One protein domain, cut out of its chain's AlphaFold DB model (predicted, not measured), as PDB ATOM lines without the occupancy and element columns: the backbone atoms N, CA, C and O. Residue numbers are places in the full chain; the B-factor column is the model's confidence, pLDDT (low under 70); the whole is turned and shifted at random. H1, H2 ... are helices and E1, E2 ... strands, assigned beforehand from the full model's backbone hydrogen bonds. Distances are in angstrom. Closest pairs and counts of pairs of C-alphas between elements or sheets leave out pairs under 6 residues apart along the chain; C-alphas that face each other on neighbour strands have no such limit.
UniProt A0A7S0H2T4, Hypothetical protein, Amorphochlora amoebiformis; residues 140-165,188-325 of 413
ATOM      1  N   GLU A 140      24.833 106.251  16.158       60.31
ATOM      2  CA  GLU A 140      25.355 104.911  16.430       60.31
ATOM      3  C   GLU A 140      25.145 104.614  17.921       60.31
ATOM      4  O   GLU A 140      25.917 105.020  18.794       60.31
ATOM      5  N   TYR A 141      24.007 103.993  18.211       61.66
ATOM      6  CA  TYR A 141      23.642 103.552  19.544       61.66
ATOM      7  C   TYR A 141      24.598 102.471  20.040       61.66
ATOM      8  O   TYR A 141      24.913 101.544  19.294       61.66
ATOM      9  N   ASP A 142      25.021 102.572  21.307       65.56
ATOM     10  CA  ASP A 142      25.763 101.491  21.960       65.56
ATOM     11  C   ASP A 142      24.899 100.226  21.842       65.56
ATOM     12  O   ASP A 142      23.769 100.222  22.320       65.56
ATOM     13  N   THR A 143      25.386  99.185  21.160       68.94
ATOM     14  CA  THR A 143      24.719  97.875  21.131       68.94
ATOM     15  C   THR A 143      25.122  97.054  22.351       68.94
ATOM     16  O   THR A 143      26.111  97.381  23.009       68.94
ATOM     17  N   LEU A 144      24.413  95.960  22.655       68.81
ATOM     18  CA  LEU A 144      24.828  95.080  23.749       68.81
ATOM     19  C   LEU A 144      26.241  94.540  23.498       68.81
ATOM     20  O   LEU A 144      27.058  94.544  24.412       68.81
ATOM     21  N   SER A 145      26.551  94.165  22.251       71.19
ATOM     22  CA  SER A 145      27.905  93.761  21.851       71.19
ATOM     23  C   SER A 145      28.907  94.879  22.124       71.19
ATOM     24  O   SER A 145      29.858  94.683  22.870       71.19
ATOM     25  N   THR A 146      28.638  96.092  21.632       78.00
ATOM     26  CA  THR A 146      29.517  97.251  21.844       78.00
ATOM     27  C   THR A 146      29.731  97.536  23.328       78.00
ATOM     28  O   THR A 146      30.845  97.850  23.742       78.00
ATOM     29  N   ALA A 147      28.690  97.411  24.150       80.44
ATOM     30  CA  ALA A 147      28.793  97.609  25.586       80.44
ATOM     31  C   ALA A 147      29.642  96.524  26.255       80.44
ATOM     32  O   ALA A 147      30.450  96.844  27.126       80.44
ATOM     33  N   LEU A 148      29.507  95.264  25.834       79.38
ATOM     34  CA  LEU A 148      30.311  94.146  26.333       79.38
ATOM     35  C   LEU A 148      31.786  94.262  25.944       79.38
ATOM     36  O   LEU A 148      32.646  93.944  26.765       79.38
ATOM     37  N   ASP A 149      32.064  94.760  24.740       80.69
ATOM     38  CA  ASP A 149      33.421  94.899  24.207       80.69
ATOM     39  C   ASP A 149      34.133  96.128  24.792       80.69
ATOM     40  O   ASP A 149      35.289  96.071  25.221       80.69
ATOM     41  N   THR A 150      33.428  97.260  24.861       83.56
ATOM     42  CA  THR A 150      34.005  98.529  25.330       83.56
ATOM     43  C   THR A 150      33.907  98.712  26.843       83.56
ATOM     44  O   THR A 150      34.737  99.401  27.431       83.56
ATOM     45  N   GLY A 151      32.916  98.103  27.496       86.50
ATOM     46  CA  GLY A 151      32.570  98.373  28.892       86.50
ATOM     47  C   GLY A 151      31.831  99.700  29.096       86.50
ATOM     48  O   GLY A 151      31.809 100.222  30.215       86.50
ATOM     49  N   HIS A 152      31.271 100.286  28.033       88.00
ATOM     50  CA  HIS A 152      30.525 101.543  28.078       88.00
ATOM     51  C   HIS A 152      29.066 101.305  27.720       88.00
ATOM     52  O   HIS A 152      28.767 100.580  26.779       88.00
ATOM     53  N   PHE A 153      28.158 101.952  28.438       86.44
ATOM     54  CA  PHE A 153      26.741 101.829  28.139       86.44
ATOM     55  C   PHE A 153      26.021 103.147  28.393       86.44
ATOM     56  O   PHE A 153      25.862 103.553  29.546       86.44
ATOM     57  N   TYR A 154      25.599 103.805  27.311       86.12
ATOM     58  CA  TYR A 154      24.860 105.067  27.315       86.12
ATOM     59  C   TYR A 154      23.582 104.945  26.478       86.12
ATOM     60  O   TYR A 154      23.495 105.480  25.369       86.12
ATOM     61  N   PRO A 155      22.547 104.279  27.010       74.94
ATOM     62  CA  PRO A 155      21.339 103.947  26.255       74.94
ATOM     63  C   PRO A 155      20.578 105.184  25.755       74.94
ATOM     64  O   PRO A 155      19.771 105.106  24.832       74.94
ATOM     65  N   SER A 156      20.800 106.340  26.378       74.50
ATOM     66  CA  SER A 156      20.149 107.594  26.016       74.50
ATOM     67  C   SER A 156      21.054 108.615  25.334       74.50
ATOM     68  O   SER A 156      20.536 109.624  24.868       74.50
ATOM     69  N   HIS A 157      22.361 108.355  25.285       82.62
ATOM     70  CA  HIS A 157      23.393 109.295  24.847       82.62
ATOM     71  C   HIS A 157      24.386 108.562  23.928       82.62
ATOM     72  O   HIS A 157      25.508 108.256  24.341       82.62
ATOM     73  N   PRO A 158      23.954 108.220  22.703       82.50
ATOM     74  CA  PRO A 158      24.776 107.502  21.737       82.50
ATOM     75  C   PRO A 158      25.962 108.349  21.271       82.50
ATOM     76  O   PRO A 158      26.010 109.565  21.470       82.50
ATOM     77  N   VAL A 159      26.943 107.711  20.633       84.62
ATOM     78  CA  VAL A 159      28.090 108.440  20.086       84.62
ATOM     79  C   VAL A 159      27.655 109.173  18.817       84.62
ATOM     80  O   VAL A 159      27.443 108.565  17.772       84.62
ATOM     81  N   ILE A 160      27.562 110.499  18.902       84.44
ATOM     82  CA  ILE A 160      27.200 111.381  17.782       84.44
ATOM     83  C   ILE A 160      28.427 112.008  17.105       84.44
ATOM     84  O   ILE A 160      28.364 112.448  15.961       84.44
ATOM     85  N   ARG A 161      29.568 112.059  17.807       84.12
ATOM     86  CA  ARG A 161      30.822 112.650  17.321       84.12
ATOM     87  C   ARG A 161      31.991 111.691  17.526       84.12
ATOM     88  O   ARG A 161      32.396 111.415  18.654       84.12
ATOM     89  N   LYS A 162      32.579 111.221  16.420       81.19
ATOM     90  CA  LYS A 162      33.822 110.432  16.436       81.19
ATOM     91  C   LYS A 162      35.018 111.374  16.569       81.19
ATOM     92  O   LYS A 162      35.336 112.126  15.652       81.19
ATOM     93  N   LEU A 163      35.688 111.327  17.719       79.50
ATOM     94  CA  LEU A 163      36.872 112.139  18.002       79.50
ATOM     95  C   LEU A 163      38.097 111.519  17.323       79.50
ATOM     96  O   LEU A 163      38.700 110.598  17.869       79.50
ATOM     97  N   LYS A 164      38.427 111.997  16.118       65.06
ATOM     98  CA  LYS A 164      39.510 111.449  15.278       65.06
ATOM     99  C   LYS A 164      40.887 112.075  15.524       65.06
ATOM    100  O   LYS A 164      41.878 111.564  15.020       65.06
ATOM    101  N   PHE A 165      40.958 113.179  16.259       64.56
ATOM    102  CA  PHE A 165      42.185 113.957  16.416       64.56
ATOM    103  C   PHE A 165      42.691 113.931  17.859       64.56
ATOM    104  O   PHE A 165      41.923 114.029  18.817       64.56
ATOM    105  N   LEU A 188      39.004  95.669  41.356       67.38
ATOM    106  CA  LEU A 188      37.923  95.887  40.398       67.38
ATOM    107  C   LEU A 188      38.250  97.120  39.570       67.38
ATOM    108  O   LEU A 188      38.755  98.089  40.146       67.38
ATOM    109  N   PRO A 189      37.946  97.102  38.262       73.81
ATOM    110  CA  PRO A 189      38.154  98.269  37.429       73.81
ATOM    111  C   PRO A 189      37.324  99.436  37.968       73.81
ATOM    112  O   PRO A 189      36.269  99.245  38.588       73.81
ATOM    113  N   GLY A 190      37.820 100.653  37.755       80.56
ATOM    114  CA  GLY A 190      37.089 101.849  38.150       80.56
ATOM    115  C   GLY A 190      35.753 101.912  37.415       80.56
ATOM    116  O   GLY A 190      35.628 101.423  36.294       80.56
ATOM    117  N   LEU A 191      34.741 102.505  38.038       86.94
ATOM    118  CA  LEU A 191      33.454 102.724  37.394       86.94
ATOM    119  C   LEU A 191      33.131 104.208  37.412       86.94
ATOM    120  O   LEU A 191      33.046 104.820  38.474       86.94
ATOM    121  N   PHE A 192      32.947 104.762  36.223       90.12
ATOM    122  CA  PHE A 192      32.515 106.131  36.027       90.12
ATOM    123  C   PHE A 192      31.038 106.122  35.652       90.12
ATOM    124  O   PHE A 192      30.665 105.595  34.606       90.12
ATOM    125  N   VAL A 193      30.189 106.663  36.522       90.75
ATOM    126  CA  VAL A 193      28.735 106.732  36.318       90.75
ATOM    127  C   VAL A 193      28.312 108.167  36.051       90.75
ATOM    128  O   VAL A 193      28.864 109.105  36.627       90.75
ATOM    129  N   VAL A 194      27.319 108.333  35.186       91.94
ATOM    130  CA  VAL A 194      26.827 109.642  34.757       91.94
ATOM    131  C   VAL A 194      25.343 109.719  35.035       91.94
ATOM    132  O   VAL A 194      24.585 108.829  34.649       91.94
ATOM    133  N   HIS A 195      24.924 110.798  35.684       90.88
ATOM    134  CA  HIS A 195      23.532 111.064  36.014       90.88
ATOM    135  C   HIS A 195      23.093 112.400  35.424       90.88
ATOM    136  O   HIS A 195      23.889 113.331  35.302       90.88
ATOM    137  N   CYS A 196      21.808 112.508  35.099       89.31
ATOM    138  CA  CYS A 196      21.179 113.796  34.873       89.31
ATOM    139  C   CYS A 196      21.031 114.506  36.220       89.31
ATOM    140  O   CYS A 196      20.468 113.939  37.154       89.31
ATOM    141  N   GLY A 197      21.519 115.742  36.328       86.50
ATOM    142  CA  GLY A 197      21.409 116.511  37.569       86.50
ATOM    143  C   GLY A 197      19.963 116.847  37.942       86.50
ATOM    144  O   GLY A 197      19.638 116.879  39.122       86.50
ATOM    145  N   GLU A 198      19.095 117.050  36.950       84.69
ATOM    146  CA  GLU A 198      17.710 117.486  37.151       84.69
ATOM    147  C   GLU A 198      16.773 116.315  37.473       84.69
ATOM    148  O   GLU A 198      16.197 116.253  38.558       84.69
ATOM    149  N   CYS A 199      16.668 115.330  36.571       81.69
ATOM    150  CA  CYS A 199      15.790 114.174  36.781       81.69
ATOM    151  C   CYS A 199      16.430 113.052  37.610       81.69
ATOM    152  O   CYS A 199      15.748 112.099  37.967       81.69
ATOM    153  N   ARG A 200      17.727 113.152  37.942       82.94
ATOM    154  CA  ARG A 200      18.495 112.196  38.775       82.94
ATOM    155  C   ARG A 200      18.686 110.806  38.163       82.94
ATOM    156  O   ARG A 200      19.423 109.984  38.716       82.94
ATOM    157  N   ASN A 201      18.096 110.569  36.997       80.25
ATOM    158  CA  ASN A 201      18.247 109.334  36.250       80.25
ATOM    159  C   ASN A 201      19.689 109.124  35.817       80.25
ATOM    160  O   ASN A 201      20.414 110.061  35.473       80.25
ATOM    161  N   MET A 202      20.087 107.861  35.797       83.38
ATOM    162  CA  MET A 202      21.371 107.474  35.251       83.38
ATOM    163  C   MET A 202      21.342 107.554  33.723       83.38
ATOM    164  O   MET A 202      20.466 106.986  33.077       83.38
ATOM    165  N   LEU A 203      22.317 108.255  33.150       86.31
ATOM    166  CA  LEU A 203      22.484 108.394  31.704       86.31
ATOM    167  C   LEU A 203      23.329 107.265  31.116       86.31
ATOM    168  O   LEU A 203      23.120 106.878  29.968       86.31
ATOM    169  N   GLY A 204      24.268 106.743  31.904       88.44
ATOM    170  CA  GLY A 204      25.124 105.640  31.504       88.44
ATOM    171  C   GLY A 204      26.345 105.467  32.396       88.44
ATOM    172  O   GLY A 204      26.511 106.171  33.398       88.44
ATOM    173  N   PHE A 205      27.193 104.512  32.031       90.06
ATOM    174  CA  PHE A 205      28.452 104.248  32.720       90.06
ATOM    175  C   PHE A 205      29.597 103.930  31.765       90.06
ATOM    176  O   PHE A 205      29.412 103.583  30.601       90.06
ATOM    177  N   HIS A 206      30.805 104.030  32.304       89.06
ATOM    178  CA  HIS A 206      32.056 103.727  31.642       89.06
ATOM    179  C   HIS A 206      32.969 102.974  32.615       89.06
ATOM    180  O   HIS A 206      33.269 103.465  33.706       89.06
ATOM    181  N   ILE A 207      33.404 101.772  32.237       88.25
ATOM    182  CA  ILE A 207      34.417 101.032  32.991       88.25
ATOM    183  C   ILE A 207      35.786 101.660  32.720       88.25
ATOM    184  O   ILE A 207      36.279 101.671  31.597       88.25
ATOM    185  N   MET A 208      36.418 102.174  33.768       83.31
ATOM    186  CA  MET A 208      37.736 102.786  33.705       83.31
ATOM    187  C   MET A 208      38.822 101.718  33.848       83.31
ATOM    188  O   MET A 208      38.951 101.074  34.893       83.31
ATOM    189  N   ARG A 209      39.628 101.559  32.793       72.00
ATOM    190  CA  ARG A 209      40.836 100.712  32.800       72.00
ATOM    191  C   ARG A 209      42.018 101.384  33.504       72.00
ATOM    192  O   ARG A 209      42.895 100.705  34.025       72.00
ATOM    193  N   HIS A 210      42.006 102.715  33.553       72.88
ATOM    194  CA  HIS A 210      43.028 103.546  34.184       72.88
ATOM    195  C   HIS A 210      42.409 104.456  35.243       72.88
ATOM    196  O   HIS A 210      41.196 104.447  35.458       72.88
ATOM    197  N   SER A 211      43.248 105.246  35.913       71.75
ATOM    198  CA  SER A 211      42.763 106.289  36.807       71.75
ATOM    199  C   SER A 211      41.838 107.251  36.065       71.75
ATOM    200  O   SER A 211      41.984 107.525  34.870       71.75
ATOM    201  N   GLU A 212      40.854 107.752  36.799       75.38
ATOM    202  CA  GLU A 212      39.914 108.724  36.277       75.38
ATOM    203  C   GLU A 212      40.648 109.976  35.785       75.38
ATOM    204  O   GLU A 212      41.457 110.569  36.502       75.38
ATOM    205  N   SER A 213      40.371 110.374  34.543       81.81
ATOM    206  CA  SER A 213      41.017 111.511  33.896       81.81
ATOM    207  C   SER A 213      39.984 112.525  33.430       81.81
ATOM    208  O   SER A 213      38.941 112.167  32.879       81.81
ATOM    209  N   VAL A 214      40.333 113.811  33.526       89.25
ATOM    210  CA  VAL A 214      39.567 114.908  32.907       89.25
ATOM    211  C   VAL A 214      39.360 114.682  31.408       89.25
ATOM    212  O   VAL A 214      38.341 115.094  30.856       89.25
ATOM    213  N   ARG A 215      40.287 113.969  30.752       87.00
ATOM    214  CA  ARG A 215      40.171 113.589  29.341       87.00
ATOM    215  C   ARG A 215      38.976 112.669  29.107       87.00
ATOM    216  O   ARG A 215      38.296 112.831  28.098       87.00
ATOM    217  N   THR A 216      38.707 111.730  30.011       87.12
ATOM    218  CA  THR A 216      37.575 110.800  29.900       87.12
ATOM    219  C   THR A 216      36.260 111.566  29.917       87.12
ATOM    220  O   THR A 216      35.449 111.400  29.008       87.12
ATOM    221  N   VAL A 217      36.090 112.480  30.878       92.19
ATOM    222  CA  VAL A 217      34.878 113.311  30.989       92.19
ATOM    223  C   VAL A 217      34.728 114.238  29.785       92.19
ATOM    224  O   VAL A 217      33.653 114.327  29.200       92.19
ATOM    225  N   PHE A 218      35.814 114.883  29.355       93.50
ATOM    226  CA  PHE A 218      35.814 115.727  28.161       93.50
ATOM    227  C   PHE A 218      35.386 114.953  26.906       93.50
ATOM    228  O   PHE A 218      34.488 115.393  26.190       93.50
ATOM    229  N   ARG A 219      35.998 113.787  26.650       90.56
ATOM    230  CA  ARG A 219      35.669 112.950  25.486       90.56
ATOM    231  C   ARG A 219      34.226 112.482  25.541       90.56
ATOM    232  O   ARG A 219      33.562 112.505  24.517       90.56
ATOM    233  N   LEU A 220      33.756 112.093  26.722       91.81
ATOM    234  CA  LEU A 220      32.380 111.677  26.941       91.81
ATOM    235  C   LEU A 220      31.393 112.787  26.550       91.81
ATOM    236  O   LEU A 220      30.496 112.539  25.745       91.81
ATOM    237  N   LEU A 221      31.582 113.996  27.090       94.19
ATOM    238  CA  LEU A 221      30.726 115.150  26.809       94.19
ATOM    239  C   LEU A 221      30.746 115.492  25.315       94.19
ATOM    240  O   LEU A 221      29.704 115.608  24.676       94.19
ATOM    241  N   LEU A 222      31.939 115.576  24.728       93.06
ATOM    242  CA  LEU A 222      32.109 115.964  23.333       93.06
ATOM    243  C   LEU A 222      31.652 114.883  22.340       93.06
ATOM    244  O   LEU A 222      31.287 115.206  21.216       93.06
ATOM    245  N   SER A 223      31.674 113.600  22.694       90.25
ATOM    246  CA  SER A 223      31.275 112.549  21.755       90.25
ATOM    247  C   SER A 223      29.771 112.278  21.756       90.25
ATOM    248  O   SER A 223      29.286 111.674  20.804       90.25
ATOM    249  N   ARG A 224      29.051 112.651  22.826       89.94
ATOM    250  CA  ARG A 224      27.659 112.221  23.072       89.94
ATOM    251  C   ARG A 224      26.635 113.348  23.207       89.94
ATOM    252  O   ARG A 224      25.446 113.073  23.117       89.94
ATOM    253  N   TRP A 225      27.066 114.596  23.405       91.50
ATOM    254  CA  TRP A 225      26.160 115.746  23.487       91.50
ATOM    255  C   TRP A 225      26.258 116.620  22.248       91.50
ATOM    256  O   TRP A 225      27.343 117.093  21.897       91.50
ATOM    257  N   GLU A 226      25.116 116.874  21.608       89.00
ATOM    258  CA  GLU A 226      25.034 117.787  20.465       89.00
ATOM    259  C   GLU A 226      25.327 119.221  20.902       89.00
ATOM    260  O   GLU A 226      26.134 119.908  20.281       89.00
ATOM    261  N   ILE A 227      24.758 119.605  22.043       90.12
ATOM    262  CA  ILE A 227      25.005 120.861  22.741       90.12
ATOM    263  C   ILE A 227      25.542 120.509  24.122       90.12
ATOM    264  O   ILE A 227      24.967 119.665  24.813       90.12
ATOM    265  N   ALA A 228      26.654 121.129  24.521       94.44
ATOM    266  CA  ALA A 228      27.240 120.875  25.828       94.44
ATOM    267  C   ALA A 228      26.220 121.163  26.946       94.44
ATOM    268  O   ALA A 228      25.469 122.137  26.852       94.44
ATOM    269  N   PRO A 229      26.192 120.360  28.026       95.12
ATOM    270  CA  PRO A 229      25.331 120.648  29.164       95.12
ATOM    271  C   PRO A 229      25.567 122.065  29.696       95.12
ATOM    272  O   PRO A 229      26.711 122.511  29.808       95.12
ATOM    273  N   SER A 230      24.495 122.758  30.077       94.81
ATOM    274  CA  SER A 230      24.585 124.098  30.677       94.81
ATOM    275  C   SER A 230      25.326 124.081  32.015       94.81
ATOM    276  O   SER A 230      25.981 125.054  32.388       94.81
ATOM    277  N   VAL A 231      25.266 122.954  32.733       95.19
ATOM    278  CA  VAL A 231      25.990 122.725  33.980       95.19
ATOM    279  C   VAL A 231      26.609 121.333  33.972       95.19
ATOM    280  O   VAL A 231      25.934 120.343  33.699       95.19
ATOM    281  N   VAL A 232      27.885 121.254  34.341       95.75
ATOM    282  CA  VAL A 232      28.596 119.998  34.596       95.75
ATOM    283  C   VAL A 232      29.071 120.002  36.044       95.75
ATOM    284  O   VAL A 232      29.908 120.823  36.425       95.75
ATOM    285  N   VAL A 233      28.539 119.076  36.846       94.44
ATOM    286  CA  VAL A 233      28.990 118.842  38.224       94.44
ATOM    287  C   VAL A 233      30.035 117.739  38.214       94.44
ATOM    288  O   VAL A 233      29.751 116.627  37.771       94.44
ATOM    289  N   TYR A 234      31.242 118.039  38.686       93.69
ATOM    290  CA  TYR A 234      32.346 117.088  38.655       93.69
ATOM    291  C   TYR A 234      33.341 117.318  39.795       93.69
ATOM    292  O   TYR A 234      33.702 118.451  40.089       93.69
ATOM    293  N   ASP A 235      33.829 116.263  40.440       89.75
ATOM    294  CA  ASP A 235      34.704 116.357  41.619       89.75
ATOM    295  C   ASP A 235      36.052 117.061  41.339       89.75
ATOM    296  O   ASP A 235      36.710 117.532  42.270       89.75
ATOM    297  N   ASN A 236      36.460 117.122  40.070       90.19
ATOM    298  CA  ASN A 236      37.644 117.790  39.544       90.19
ATOM    299  C   ASN A 236      37.266 118.784  38.422       90.19
ATOM    300  O   ASN A 236      37.979 118.956  37.426       90.19
ATOM    301  N   ALA A 237      36.113 119.449  38.576       93.31
ATOM    302  CA  ALA A 237      35.571 120.407  37.611       93.31
ATOM    303  C   ALA A 237      36.534 121.556  37.280       93.31
ATOM    304  O   ALA A 237      36.554 122.026  36.146       93.31
ATOM    305  N   CYS A 238      37.375 121.980  38.227       92.31
ATOM    306  CA  CYS A 238      38.345 123.055  38.016       92.31
ATOM    307  C   CYS A 238      39.375 122.734  36.919       92.31
ATOM    308  O   CYS A 238      39.704 123.592  36.095       92.31
ATOM    309  N   ASN A 239      39.870 121.495  36.886       91.38
ATOM    310  CA  ASN A 239      40.791 121.046  35.849       91.38
ATOM    311  C   ASN A 239      40.038 120.714  34.566       91.38
ATOM    312  O   ASN A 239      40.527 121.045  33.489       91.38
ATOM    313  N   LEU A 240      38.840 120.131  34.670       93.81
ATOM    314  CA  LEU A 240      38.000 119.865  33.506       93.81
ATOM    315  C   LEU A 240      37.670 121.152  32.739       93.81
ATOM    316  O   LEU A 240      37.821 121.170  31.525       93.81
ATOM    317  N   ALA A 241      37.304 122.235  33.428       94.56
ATOM    318  CA  ALA A 241      36.985 123.518  32.804       94.56
ATOM    319  C   ALA A 241      38.169 124.069  32.005       94.56
ATOM    320  O   ALA A 241      38.045 124.384  30.824       94.56
ATOM    321  N   LYS A 242      39.353 124.119  32.624       91.88
ATOM    322  CA  LYS A 242      40.591 124.542  31.954       91.88
ATOM    323  C   LYS A 242      40.924 123.626  30.764       91.88
ATOM    324  O   LYS A 242      41.283 124.110  29.692       91.88
ATOM    325  N   PHE A 243      40.773 122.311  30.932       92.06
ATOM    326  CA  PHE A 243      41.035 121.322  29.885       92.06
ATOM    327  C   PHE A 243      40.099 121.517  28.688       92.06
ATOM    328  O   PHE A 243      40.571 121.588  27.555       92.06
ATOM    329  N   ALA A 244      38.801 121.655  28.957       93.62
ATOM    330  CA  ALA A 244      37.737 121.809  27.977       93.62
ATOM    331  C   ALA A 244      37.839 123.137  27.220       93.62
ATOM    332  O   ALA A 244      37.880 123.136  25.992       93.62
ATOM    333  N   MET A 245      37.986 124.256  27.936       92.44
ATOM    334  CA  MET A 245      38.068 125.588  27.330       92.44
ATOM    335  C   MET A 245      39.337 125.785  26.493       92.44
ATOM    336  O   MET A 245      39.312 126.509  25.510       92.44
ATOM    337  N   SER A 246      40.446 125.113  26.820       90.56
ATOM    338  CA  SER A 246      41.673 125.186  26.004       90.56
ATOM    339  C   SER A 246      41.609 124.405  24.682       90.56
ATOM    340  O   SER A 246      42.522 124.526  23.864       90.56
ATOM    341  N   ARG A 247      40.581 123.570  24.493       89.94
ATOM    342  CA  ARG A 247      40.451 122.651  23.350       89.94
ATOM    343  C   ARG A 247      39.221 122.948  22.506       89.94
ATOM    344  O   ARG A 247      39.344 123.083  21.300       89.94
ATOM    345  N   GLU A 248      38.064 123.069  23.149       92.56
ATOM    346  CA  GLU A 248      36.750 123.199  22.508       92.56
ATOM    347  C   GLU A 248      35.945 124.333  23.155       92.56
ATOM    348  O   GLU A 248      34.834 124.140  23.652       92.56
ATOM    349  N   TYR A 249      36.521 125.538  23.186       93.44
ATOM    350  CA  TYR A 249      35.900 126.690  23.847       93.44
ATOM    351  C   TYR A 249      34.514 127.029  23.282       93.44
ATOM    352  O   TYR A 249      33.644 127.415  24.050       93.44
ATOM    353  N   LEU A 250      34.289 126.868  21.969       94.56
ATOM    354  CA  LEU A 250      32.991 127.153  21.347       94.56
ATOM    355  C   LEU A 250      31.912 126.212  21.878       94.56
ATOM    356  O   LEU A 250      30.852 126.675  22.299       94.56
ATOM    357  N   PHE A 251      32.210 124.911  21.925       95.00
ATOM    358  CA  PHE A 251      31.281 123.895  22.411       95.00
ATOM    359  C   PHE A 251      30.938 124.097  23.893       95.00
ATOM    360  O   PHE A 251      29.778 123.969  24.268       95.00
ATOM    361  N   PHE A 252      31.918 124.469  24.724       96.56
ATOM    362  CA  PHE A 252      31.739 124.652  26.171       96.56
ATOM    363  C   PHE A 252      31.508 126.107  26.612       96.56
ATOM    364  O   PHE A 252      31.472 126.382  27.810       96.56
ATOM    365  N   SER A 253      31.327 127.043  25.678       94.81
ATOM    366  CA  SER A 253      31.229 128.486  25.964       94.81
ATOM    367  C   SER A 253      30.086 128.849  26.918       94.81
ATOM    368  O   SER A 253      30.194 129.805  27.682       94.81
ATOM    369  N   GLN A 254      29.008 128.061  26.901       95.38
ATOM    370  CA  GLN A 254      27.830 128.227  27.757       95.38
ATOM    371  C   GLN A 254      27.756 127.190  28.890       95.38
ATOM    372  O   GLN A 254      26.762 127.127  29.613       95.38
ATOM    373  N   THR A 255      28.800 126.377  29.073       96.38
ATOM    374  CA  THR A 255      28.850 125.350  30.115       96.38
ATOM    375  C   THR A 255      29.461 125.902  31.392       96.38
ATOM    376  O   THR A 255      30.617 126.324  31.436       96.38
ATOM    377  N   LYS A 256      28.708 125.819  32.487       95.38
ATOM    378  CA  LYS A 256      29.211 126.096  33.827       95.38
ATOM    379  C   LYS A 256      29.746 124.816  34.464       95.38
ATOM    380  O   LYS A 256      28.995 123.892  34.764       95.38
ATOM    381  N   PHE A 257      31.045 124.783  34.723       96.12
ATOM    382  CA  PHE A 257      31.680 123.701  35.468       96.12
ATOM    383  C   PHE A 257      31.666 124.021  36.962       96.12
ATOM    384  O   PHE A 257      32.155 125.072  37.372       96.12
ATOM    385  N   VAL A 258      31.128 123.119  37.779       94.81
ATOM    386  CA  VAL A 258      31.086 123.265  39.240       94.81
ATOM    387  C   VAL A 258      31.546 121.984  39.922       94.81
ATOM    388  O   VAL A 258      31.311 120.879  39.434       94.81
ATOM    389  N   CYS A 259      32.216 122.126  41.058       92.06
ATOM    390  CA  CYS A 259      32.632 120.995  41.867       92.06
ATOM    391  C   CYS A 259      31.446 120.402  42.628       92.06
ATOM    392  O   CYS A 259      30.548 121.125  43.068       92.06
ATOM    393  N   ASP A 260      31.472 119.083  42.819       88.62
ATOM    394  CA  ASP A 260      30.556 118.423  43.747       88.62
ATOM    395  C   ASP A 260      30.681 119.041  45.152       88.62
ATOM    396  O   ASP A 260      31.784 119.312  45.637       88.62
ATOM    397  N   ARG A 261      29.531 119.265  45.798       88.75
ATOM    398  CA  ARG A 261      29.396 119.991  47.063       88.75
ATOM    399  C   ARG A 261      30.271 119.406  48.168       88.75
ATOM    400  O   ARG A 261      30.871 120.180  48.907       88.75
ATOM    401  N   LEU A 262      30.346 118.077  48.284       85.44
ATOM    402  CA  LEU A 262      31.164 117.440  49.323       85.44
ATOM    403  C   LEU A 262      32.659 117.547  49.057       85.44
ATOM    404  O   LEU A 262      33.439 117.652  49.993       85.44
ATOM    405  N   HIS A 263      33.051 117.526  47.789       84.81
ATOM    406  CA  HIS A 263      34.456 117.542  47.414       84.81
ATOM    407  C   HIS A 263      35.024 118.960  47.365       84.81
ATOM    408  O   HIS A 263      36.239 119.117  47.359       84.81
ATOM    409  N   PHE A 264      34.182 120.003  47.330       86.81
ATOM    410  CA  PHE A 264      34.647 121.387  47.218       86.81
ATOM    411  C   PHE A 264      35.552 121.822  48.382       86.81
ATOM    412  O   PHE A 264      36.476 122.598  48.155       86.81
ATOM    413  N   SER A 265      35.364 121.295  49.597       85.44
ATOM    414  CA  SER A 265      36.262 121.589  50.729       85.44
ATOM    415  C   SER A 265      37.713 121.177  50.472       85.44
ATOM    416  O   SER A 265      38.625 121.793  51.018       85.44
ATOM    417  N   ASP A 266      37.933 120.183  49.609       84.44
ATOM    418  CA  ASP A 266      39.267 119.681  49.269       84.44
ATOM    419  C   ASP A 266      39.958 120.550  48.199       84.44
ATOM    420  O   ASP A 266      41.132 120.353  47.875       84.44
ATOM    421  N   HIS A 267      39.250 121.537  47.641       84.06
ATOM    422  CA  HIS A 267      39.739 122.436  46.594       84.06
ATOM    423  C   HIS A 267      40.315 123.738  47.168       84.06
ATOM    424  O   HIS A 267      39.838 124.836  46.891       84.06
ATOM    425  N   VAL A 268      41.407 123.625  47.926       79.38
ATOM    426  CA  VAL A 268      42.005 124.730  48.709       79.38
ATOM    427  C   VAL A 268      42.532 125.902  47.857       79.38
ATOM    428  O   VAL A 268      42.631 127.026  48.339       79.38
ATOM    429  N   ARG A 269      42.888 125.664  46.587       83.69
ATOM    430  CA  ARG A 269      43.450 126.682  45.668       83.69
ATOM    431  C   ARG A 269      42.536 127.017  44.486       83.69
ATOM    432  O   ARG A 269      42.969 127.675  43.540       83.69
ATOM    433  N   CYS A 270      41.302 126.524  44.492       87.88
ATOM    434  CA  CYS A 270      40.374 126.756  43.393       87.88
ATOM    435  C   CYS A 270      39.509 127.988  43.663       87.88
ATOM    436  O   CYS A 270      39.214 128.325  44.803       87.88
ATOM    437  N   SER A 271      39.090 128.653  42.586       89.38
ATOM    438  CA  SER A 271      38.175 129.793  42.670       89.38
ATOM    439  C   SER A 271      36.799 129.374  43.196       89.38
ATOM    440  O   SER A 271      36.289 128.303  42.847       89.38
ATOM    441  N   ASP A 272      36.154 130.281  43.932       90.44
ATOM    442  CA  ASP A 272      34.747 130.186  44.343       90.44
ATOM    443  C   ASP A 272      33.785 130.055  43.148       90.44
ATOM    444  O   ASP A 272      32.658 129.593  43.311       90.44
ATOM    445  N   ALA A 273      34.233 130.375  41.928       91.19
ATOM    446  CA  ALA A 273      33.476 130.136  40.703       91.19
ATOM    447  C   ALA A 273      33.115 128.653  40.485       91.19
ATOM    448  O   ALA A 273      32.123 128.376  39.813       91.19
ATOM    449  N   PHE A 274      33.878 127.714  41.065       93.69
ATOM    450  CA  PHE A 274      33.585 126.275  41.029       93.69
ATOM    451  C   PHE A 274      32.708 125.808  42.200       93.69
ATOM    452  O   PHE A 274      32.320 124.643  42.244       93.69
ATOM    453  N   ASN A 275      32.373 126.681  43.150       92.88
ATOM    454  CA  ASN A 275      31.549 126.331  44.300       92.88
ATOM    455  C   ASN A 275      30.066 126.316  43.912       92.88
ATOM    456  O   ASN A 275      29.457 127.369  43.707       92.88
ATOM    457  N   ILE A 276      29.445 125.134  43.863       91.75
ATOM    458  CA  ILE A 276      28.026 125.020  43.496       91.75
ATOM    459  C   ILE A 276      27.099 125.818  44.429       91.75
ATOM    460  O   ILE A 276      26.077 126.338  43.982       91.75
ATOM    461  N   ASN A 277      27.467 125.991  45.702       90.44
ATOM    462  CA  ASN A 277      26.633 126.693  46.681       90.44
ATOM    463  C   ASN A 277      26.489 128.193  46.384       90.44
ATOM    464  O   ASN A 277      25.553 128.819  46.872       90.44
ATOM    465  N   LYS A 278      27.376 128.773  45.564       92.25
ATOM    466  CA  LYS A 278      27.270 130.172  45.119       92.25
ATOM    467  C   LYS A 278      26.174 130.369  44.068       92.25
ATOM    468  O   LYS A 278      25.735 131.490  43.841       92.25
ATOM    469  N   TYR A 279      25.691 129.290  43.451       90.94
ATOM    470  CA  TYR A 279      24.681 129.330  42.396       90.94
ATOM    471  C   TYR A 279      23.363 128.731  42.886       90.94
ATOM    472  O   TYR A 279      23.049 127.579  42.596       90.94
ATOM    473  N   ILE A 280      22.558 129.520  43.605       88.44
ATOM    474  CA  ILE A 280      21.321 129.046  44.257       88.44
ATOM    475  C   ILE A 280      20.373 128.351  43.271       88.44
ATOM    476  O   ILE A 280      19.893 127.257  43.564       88.44
ATOM    477  N   LYS A 281      20.140 128.936  42.086       89.06
ATOM    478  CA  LYS A 281      19.258 128.350  41.059       89.06
ATOM    479  C   LYS A 281      19.745 126.963  40.616       89.06
ATOM    480  O   LYS A 281      18.982 126.006  40.651       89.06
ATOM    481  N   VAL A 282      21.034 126.844  40.286       87.50
ATOM    482  CA  VAL A 282      21.665 125.580  39.859       87.50
ATOM    483  C   VAL A 282      21.665 124.553  40.990       87.50
ATOM    484  O   VAL A 282      21.276 123.406  40.801       87.50
ATOM    485  N   SER A 283      22.063 124.979  42.186       87.38
ATOM    486  CA  SER A 283      22.102 124.148  43.387       87.38
ATOM    487  C   SER A 283      20.717 123.605  43.755       87.38
ATOM    488  O   SER A 283      20.612 122.465  44.200       87.38
ATOM    489  N   THR A 284      19.660 124.398  43.559       86.25
ATOM    490  CA  THR A 284      18.271 123.992  43.823       86.25
ATOM    491  C   THR A 284      17.756 123.034  42.756       86.25
ATOM    492  O   THR A 284      17.151 122.024  43.104       86.25
ATOM    493  N   LEU A 285      18.036 123.317  41.478       84.94
ATOM    494  CA  LEU A 285      17.640 122.462  40.356       84.94
ATOM    495  C   LEU A 285      18.258 121.064  40.469       84.94
ATOM    496  O   LEU A 285      17.563 120.063  40.337       84.94
ATOM    497  N   ILE A 286      19.561 121.000  40.756       85.19
ATOM    498  CA  ILE A 286      20.280 119.728  40.882       85.19
ATOM    499  C   ILE A 286      19.922 119.044  42.206       85.19
ATOM    500  O   ILE A 286      19.664 117.842  42.252       85.19
ATOM    501  N   GLY A 287      19.884 119.806  43.304       82.81
ATOM    502  CA  GLY A 287      19.527 119.349  44.650       82.81
ATOM    503  C   GLY A 287      20.556 118.402  45.283       82.81
ATOM    504  O   GLY A 287      21.141 118.721  46.321       82.81
ATOM    505  N   ASN A 288      20.787 117.248  44.651       84.69
ATOM    506  CA  ASN A 288      21.684 116.181  45.075       84.69
ATOM    507  C   ASN A 288      22.881 116.060  44.119       84.69
ATOM    508  O   ASN A 288      22.792 115.432  43.067       84.69
ATOM    509  N   THR A 289      24.025 116.620  44.507       85.81
ATOM    510  CA  THR A 289      25.277 116.499  43.741       85.81
ATOM    511  C   THR A 289      26.009 115.175  43.980       85.81
ATOM    512  O   THR A 289      26.952 114.861  43.262       85.81
ATOM    513  N   GLN A 290      25.553 114.367  44.942       84.69
ATOM    514  CA  GLN A 290      26.209 113.135  45.385       84.69
ATOM    515  C   GLN A 290      25.645 111.866  44.736       84.69
ATOM    516  O   GLN A 290      25.874 110.761  45.233       84.69
ATOM    517  N   LEU A 291      24.884 111.988  43.645       86.38
ATOM    518  CA  LEU A 291      24.245 110.842  42.988       86.38
ATOM    519  C   LEU A 291      25.259 109.742  42.651       86.38
ATOM    520  O   LEU A 291      25.032 108.581  42.982       86.38
ATOM    521  N   CYS A 292      26.418 110.104  42.097       86.19
ATOM    522  CA  CYS A 292      27.460 109.137  41.754       86.19
ATOM    523  C   CYS A 292      28.027 108.419  42.992       86.19
ATOM    524  O   CYS A 292      28.245 107.209  42.956       86.19
ATOM    525  N   GLU A 293      28.219 109.123  44.113       84.56
ATOM    526  CA  GLU A 293      28.697 108.519  45.365       84.56
ATOM    527  C   GLU A 293      27.651 107.568  45.967       84.56
ATOM    528  O   GLU A 293      27.983 106.471  46.417       84.56
ATOM    529  N   GLN A 294      26.373 107.956  45.937       85.50
ATOM    530  CA  GLN A 294      25.262 107.119  46.396       85.50
ATOM    531  C   GLN A 294      25.131 105.849  45.547       85.50
ATOM    532  O   GLN A 294      24.960 104.756  46.095       85.50
ATOM    533  N   THR A 295      25.274 105.980  44.228       83.62
ATOM    534  CA  THR A 295      25.312 104.858  43.287       83.62
ATOM    535  C   THR A 295      26.488 103.928  43.588       83.62
ATOM    536  O   THR A 295      26.291 102.724  43.752       83.62
ATOM    537  N   ASN A 296      27.693 104.474  43.769       83.06
ATOM    538  CA  ASN A 296      28.884 103.695  44.115       83.06
ATOM    539  C   ASN A 296      28.743 102.977  45.464       83.06
ATOM    540  O   ASN A 296      29.071 101.798  45.570       83.06
ATOM    541  N   ARG A 297      28.156 103.629  46.472       81.62
ATOM    542  CA  ARG A 297      27.830 102.999  47.762       81.62
ATOM    543  C   ARG A 297      26.814 101.864  47.607       81.62
ATOM    544  O   ARG A 297      26.855 100.879  48.343       81.62
ATOM    545  N   GLY A 298      25.883 101.998  46.665       78.06
ATOM    546  CA  GLY A 298      24.963 100.932  46.283       78.06
ATOM    547  C   GLY A 298      25.688  99.734  45.670       78.06
ATOM    548  O   GLY A 298      25.392  98.597  46.041       78.06
ATOM    549  N   LEU A 299      26.653  99.985  44.785       77.56
ATOM    550  CA  LEU A 299      27.478  98.954  44.151       77.56
ATOM    551  C   LEU A 299      28.435  98.278  45.125       77.56
ATOM    552  O   LEU A 299      28.665  97.078  45.006       77.56
ATOM    553  N   ASP A 300      28.943  98.997  46.125       76.31
ATOM    554  CA  ASP A 300      29.814  98.427  47.155       76.31
ATOM    555  C   ASP A 300      29.157  97.231  47.870       76.31
ATOM    556  O   ASP A 300      29.843  96.274  48.231       76.31
ATOM    557  N   LYS A 301      27.821  97.216  47.982       75.94
ATOM    558  CA  LYS A 301      27.055  96.095  48.561       75.94
ATOM    559  C   LYS A 301      27.111  94.818  47.720       75.94
ATOM    560  O   LYS A 301      27.027  93.724  48.265       75.94
ATOM    561  N   VAL A 302      27.237  94.951  46.401       70.56
ATOM    562  CA  VAL A 302      27.284  93.832  45.440       70.56
ATOM    563  C   VAL A 302      28.695  93.589  44.892       70.56
ATOM    564  O   VAL A 302      28.933  92.624  44.169       70.56
ATOM    565  N   ARG A 303      29.663  94.414  45.306       72.19
ATOM    566  CA  ARG A 303      31.060  94.419  44.860       72.19
ATOM    567  C   ARG A 303      31.766  93.078  45.010       72.19
ATOM    568  O   ARG A 303      32.582  92.713  44.166       72.19
ATOM    569  N   MET A 304      31.451  92.331  46.066       69.12
ATOM    570  CA  MET A 304      32.047  91.014  46.307       69.12
ATOM    571  C   MET A 304      31.699  90.001  45.216       69.12
ATOM    572  O   MET A 304      32.537  89.166  44.884       69.12
ATOM    573  N   HIS A 305      30.513  90.106  44.612       69.00
ATOM    574  CA  HIS A 305      30.109  89.236  43.509       69.00
ATOM    575  C   HIS A 305      30.884  89.556  42.230       69.00
ATOM    576  O   HIS A 305      31.259  88.651  41.492       69.00
ATOM    577  N   PHE A 306      31.193  90.832  41.999       73.69
ATOM    578  CA  PHE A 306      31.866  91.286  40.784       73.69
ATOM    579  C   PHE A 306      33.337  90.885  40.707       73.69
ATOM    580  O   PHE A 306      33.859  90.695  39.614       73.69
ATOM    581  N   LYS A 307      34.006  90.716  41.853       70.69
ATOM    582  CA  LYS A 307      35.459  90.483  41.930       70.69
ATOM    583  C   LYS A 307      35.942  89.258  41.139       70.69
ATOM    584  O   LYS A 307      37.084  89.239  40.699       70.69
ATOM    585  N   TYR A 308      35.092  88.245  40.983       72.88
ATOM    586  CA  TYR A 308      35.442  86.972  40.345       72.88
ATOM    587  C   TYR A 308      34.731  86.753  39.003       72.88
ATOM    588  O   TYR A 308      34.783  85.658  38.444       72.88
ATOM    589  N   MET A 309      34.036  87.772  38.490       75.19
ATOM    590  CA  MET A 309      33.335  87.687  37.213       75.19
ATOM    591  C   MET A 309      34.280  87.957  36.042       75.19
ATOM    592  O   MET A 309      35.207  88.759  36.138       75.19
ATOM    593  N   ARG A 310      33.995  87.325  34.898       76.81
ATOM    594  CA  ARG A 310      34.605  87.720  33.622       76.81
ATOM    595  C   ARG A 310      34.160  89.149  33.259       76.81
ATOM    596  O   ARG A 310      33.022  89.498  33.584       76.81
ATOM    597  N   PRO A 311      34.975  89.948  32.545       77.12
ATOM    598  CA  PRO A 311      34.641  91.335  32.200       77.12
ATOM    599  C   PRO A 311      33.270  91.506  31.529       77.12
ATOM    600  O   PRO A 311      32.479  92.338  31.959       77.12
ATOM    601  N   GLN A 312      32.936  90.652  30.560       76.38
ATOM    602  CA  GLN A 312      31.628  90.675  29.894       76.38
ATOM    603  C   GLN A 312      30.480  90.379  30.871       76.38
ATOM    604  O   GLN A 312      29.468  91.072  30.889       76.38
ATOM    605  N   SER A 313      30.648  89.388  31.755       75.25
ATOM    606  CA  SER A 313      29.658  89.098  32.797       75.25
ATOM    607  C   SER A 313      29.505  90.271  33.762       75.25
ATOM    608  O   SER A 313      28.386  90.579  34.159       75.25
ATOM    609  N   TYR A 314      30.596  90.948  34.114       79.75
ATOM    610  CA  TYR A 314      30.557  92.142  34.951       79.75
ATOM    611  C   TYR A 314      29.765  93.276  34.287       79.75
ATOM    612  O   TYR A 314      28.855  93.817  34.913       79.75
ATOM    613  N   VAL A 315      30.021  93.565  33.005       80.31
ATOM    614  CA  VAL A 315      29.246  94.544  32.224       80.31
ATOM    615  C   VAL A 315      27.762  94.187  32.207       80.31
ATOM    616  O   VAL A 315      26.940  95.046  32.509       80.31
ATOM    617  N   MET A 316      27.406  92.926  31.937       76.50
ATOM    618  CA  MET A 316      26.005  92.487  31.962       76.50
ATOM    619  C   MET A 316      25.342  92.773  33.310       76.50
ATOM    620  O   MET A 316      24.247  93.329  33.358       76.50
ATOM    621  N   HIS A 317      26.009  92.437  34.417       76.69
ATOM    622  CA  HIS A 317      25.460  92.694  35.749       76.69
ATOM    623  C   HIS A 317      25.319  94.189  36.036       76.69
ATOM    624  O   HIS A 317      24.344  94.579  36.674       76.69
ATOM    625  N   LEU A 318      26.247  95.026  35.563       80.25
ATOM    626  CA  LEU A 318      26.118  96.479  35.668       80.25
ATOM    627  C   LEU A 318      24.929  96.992  34.859       80.25
ATOM    628  O   LEU A 318      24.116  97.727  35.413       80.25
ATOM    629  N   ILE A 319      24.785  96.575  33.595       77.50
ATOM    630  CA  ILE A 319      23.636  96.937  32.754       77.50
ATOM    631  C   ILE A 319      22.345  96.595  33.490       77.50
ATOM    632  O   ILE A 319      21.507  97.470  33.665       77.50
ATOM    633  N   PHE A 320      22.215  95.378  34.020       72.56
ATOM    634  CA  PHE A 320      21.036  94.970  34.784       72.56
ATOM    635  C   PHE A 320      20.819  95.767  36.069       72.56
ATOM    636  O   PHE A 320      19.703  96.219  36.342       72.56
ATOM    637  N   TYR A 321      21.876  95.944  36.862       75.94
ATOM    638  CA  TYR A 321      21.827  96.705  38.103       75.94
ATOM    639  C   TYR A 321      21.318  98.122  37.839       75.94
ATOM    640  O   TYR A 321      20.409  98.594  38.521       75.94
ATOM    641  N   PHE A 322      21.849  98.774  36.808       74.56
ATOM    642  CA  PHE A 322      21.465 100.126  36.441       74.56
ATOM    643  C   PHE A 322      20.122 100.196  35.734       74.56
ATOM    644  O   PHE A 322      19.380 101.136  35.986       74.56
ATOM    645  N   TYR A 323      19.740  99.187  34.956       66.62
ATOM    646  CA  TYR A 323      18.420  99.117  34.332       66.62
ATOM    647  C   TYR A 323      17.296  99.180  35.371       66.62
ATOM    648  O   TYR A 323      16.345  99.940  35.216       66.62
ATOM    649  N   SER A 324      17.466  98.484  36.501       57.53
ATOM    650  CA  SER A 324      16.535  98.559  37.642       57.53
ATOM    651  C   SER A 324      16.431  99.956  38.280       57.53
ATOM    652  O   SER A 324      15.520 100.215  39.061       57.53
ATOM    653  N   ARG A 325      17.380 100.850  37.972       60.19
ATOM    654  CA  ARG A 325      17.513 102.218  38.499       60.19
ATOM    655  C   ARG A 325      17.300 103.303  37.440       60.19
ATOM    656  O   ARG A 325      17.282 104.474  37.795       60.19
TER     657      ARG A 325
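What this domain is: This is residues 140 to 165 and 188 to 325 of the 413 residues of the protein "Hypothetical protein" of Amorphochlora amoebiformis (UniProt A0A7S0H2T4). The domain has two lobes: one built on the antiparallel hairpin E1 E2, which lies near the middle of the whole, with H6 packed on E1, H8 next to E2 and H1 packed on H8, and the other on a tiny parallel pair, E3 E4, with H3 on E4, H2 on H3, and H5 near E3. H7 lies at the far end of the first lobe, and a long unnamed stretch, residues 259 to 279, joins E4 to H5. The 164 printed residues have eight named helices and four named strands, in the order H1 E1 E2 H2 E3 H3 H4 E4 H5 H6 H7 H8, and the class is mixed, helices and strands. The whole is compact, with a radius of gyration of the C-alphas of 16.1 A and spans of 43 by 36 by 28 A.

Where its parts are: E1 is residues 190 to 195, 16.5 A long, and E2 is 202 to 208, 17.1 A. H6 is 291 to 300, 14.2 A; H7 is 303 to 306; H8 is 311 to 323, 18.1 A, ending with C-alpha 323 at (18.420, 99.117, 34.332). H1 is 144 to 150, beginning with C-alpha 144 at (24.828, 95.080, 23.749). E3 is 231 to 233 and E4 is 256 to 258. H2 is 214 to 224, 15.7 A; H3 is 237 to 245, 11.8 A; H4 is 249 to 252; H5 is 280 to 286, 10.0 A.

How they stand to each other: E1 and E2 form a hairpin, antiparallel at 162 degrees, with N 192 and O 206 within hydrogen-bond range at 2.8 A. Residues 152 to 153 pair antiparallel with residues 205 to 206 of E2. The closest C-alphas of E1 and H6 are those of Val 193 and Cys 292, 6.1 A; those of E2 and H8 are Met 202 and Phe 322, 7.4 A. H6 and H8 are near each other. H8 touches H1 with residues 311 to 316 alone, closest at the C-alphas of Leu 148 and Gln 312, 5.1 A, at a steep tilt of 57 degrees, opposite ways. H7 is close to H8 but not clearly touching, closest at the C-alphas of Phe 306 and Tyr 314, 6.0 A. E3 and E4 are parallel at 17 degrees, with N 232 and O 256 within hydrogen-bond range at 2.9 A. With H3 and H4 between them they form a strand-helix-strand unit, two parallel neighbour strands joined through helices, with a right-handed crossover. The closest C-alphas of H3 and E4 are those of Ala 237 and Phe 257, 5.5 A. H2 and H3 touch, closest at the C-alphas of Val 214 and Leu 240, 5.2 A, at a steep tilt of 57 degrees, the same way. H4 is close to H3 but not clearly touching, with the C-alphas of Met 245 and Phe 252 closest at 6.5 A. The closest C-alphas of E3 and H5 are those of Val 231 and Val 282, 7.8 A. H5 and H6 are apart. Every O i to N i+4 pair is within hydrogen-bond range in H1, H2, H5, H6 and H8; H3 has 4 of 5, and H4 and H7 are too short for such a pair.

The domain as a whole: The two C-alphas farthest apart, those of Ile 280 and Arg 310, are 44.7 A apart. Residues 166 to 187 are not printed, and C-alphas 165 and 188 are 30.3 A apart across the cut. The link from E4 to H5 is long. The mean pLDDT of the printed part is 84.1, and it is under 70 at residues 140 to 144, 164 to 165, 188, 304 to 305 and 323 to 325.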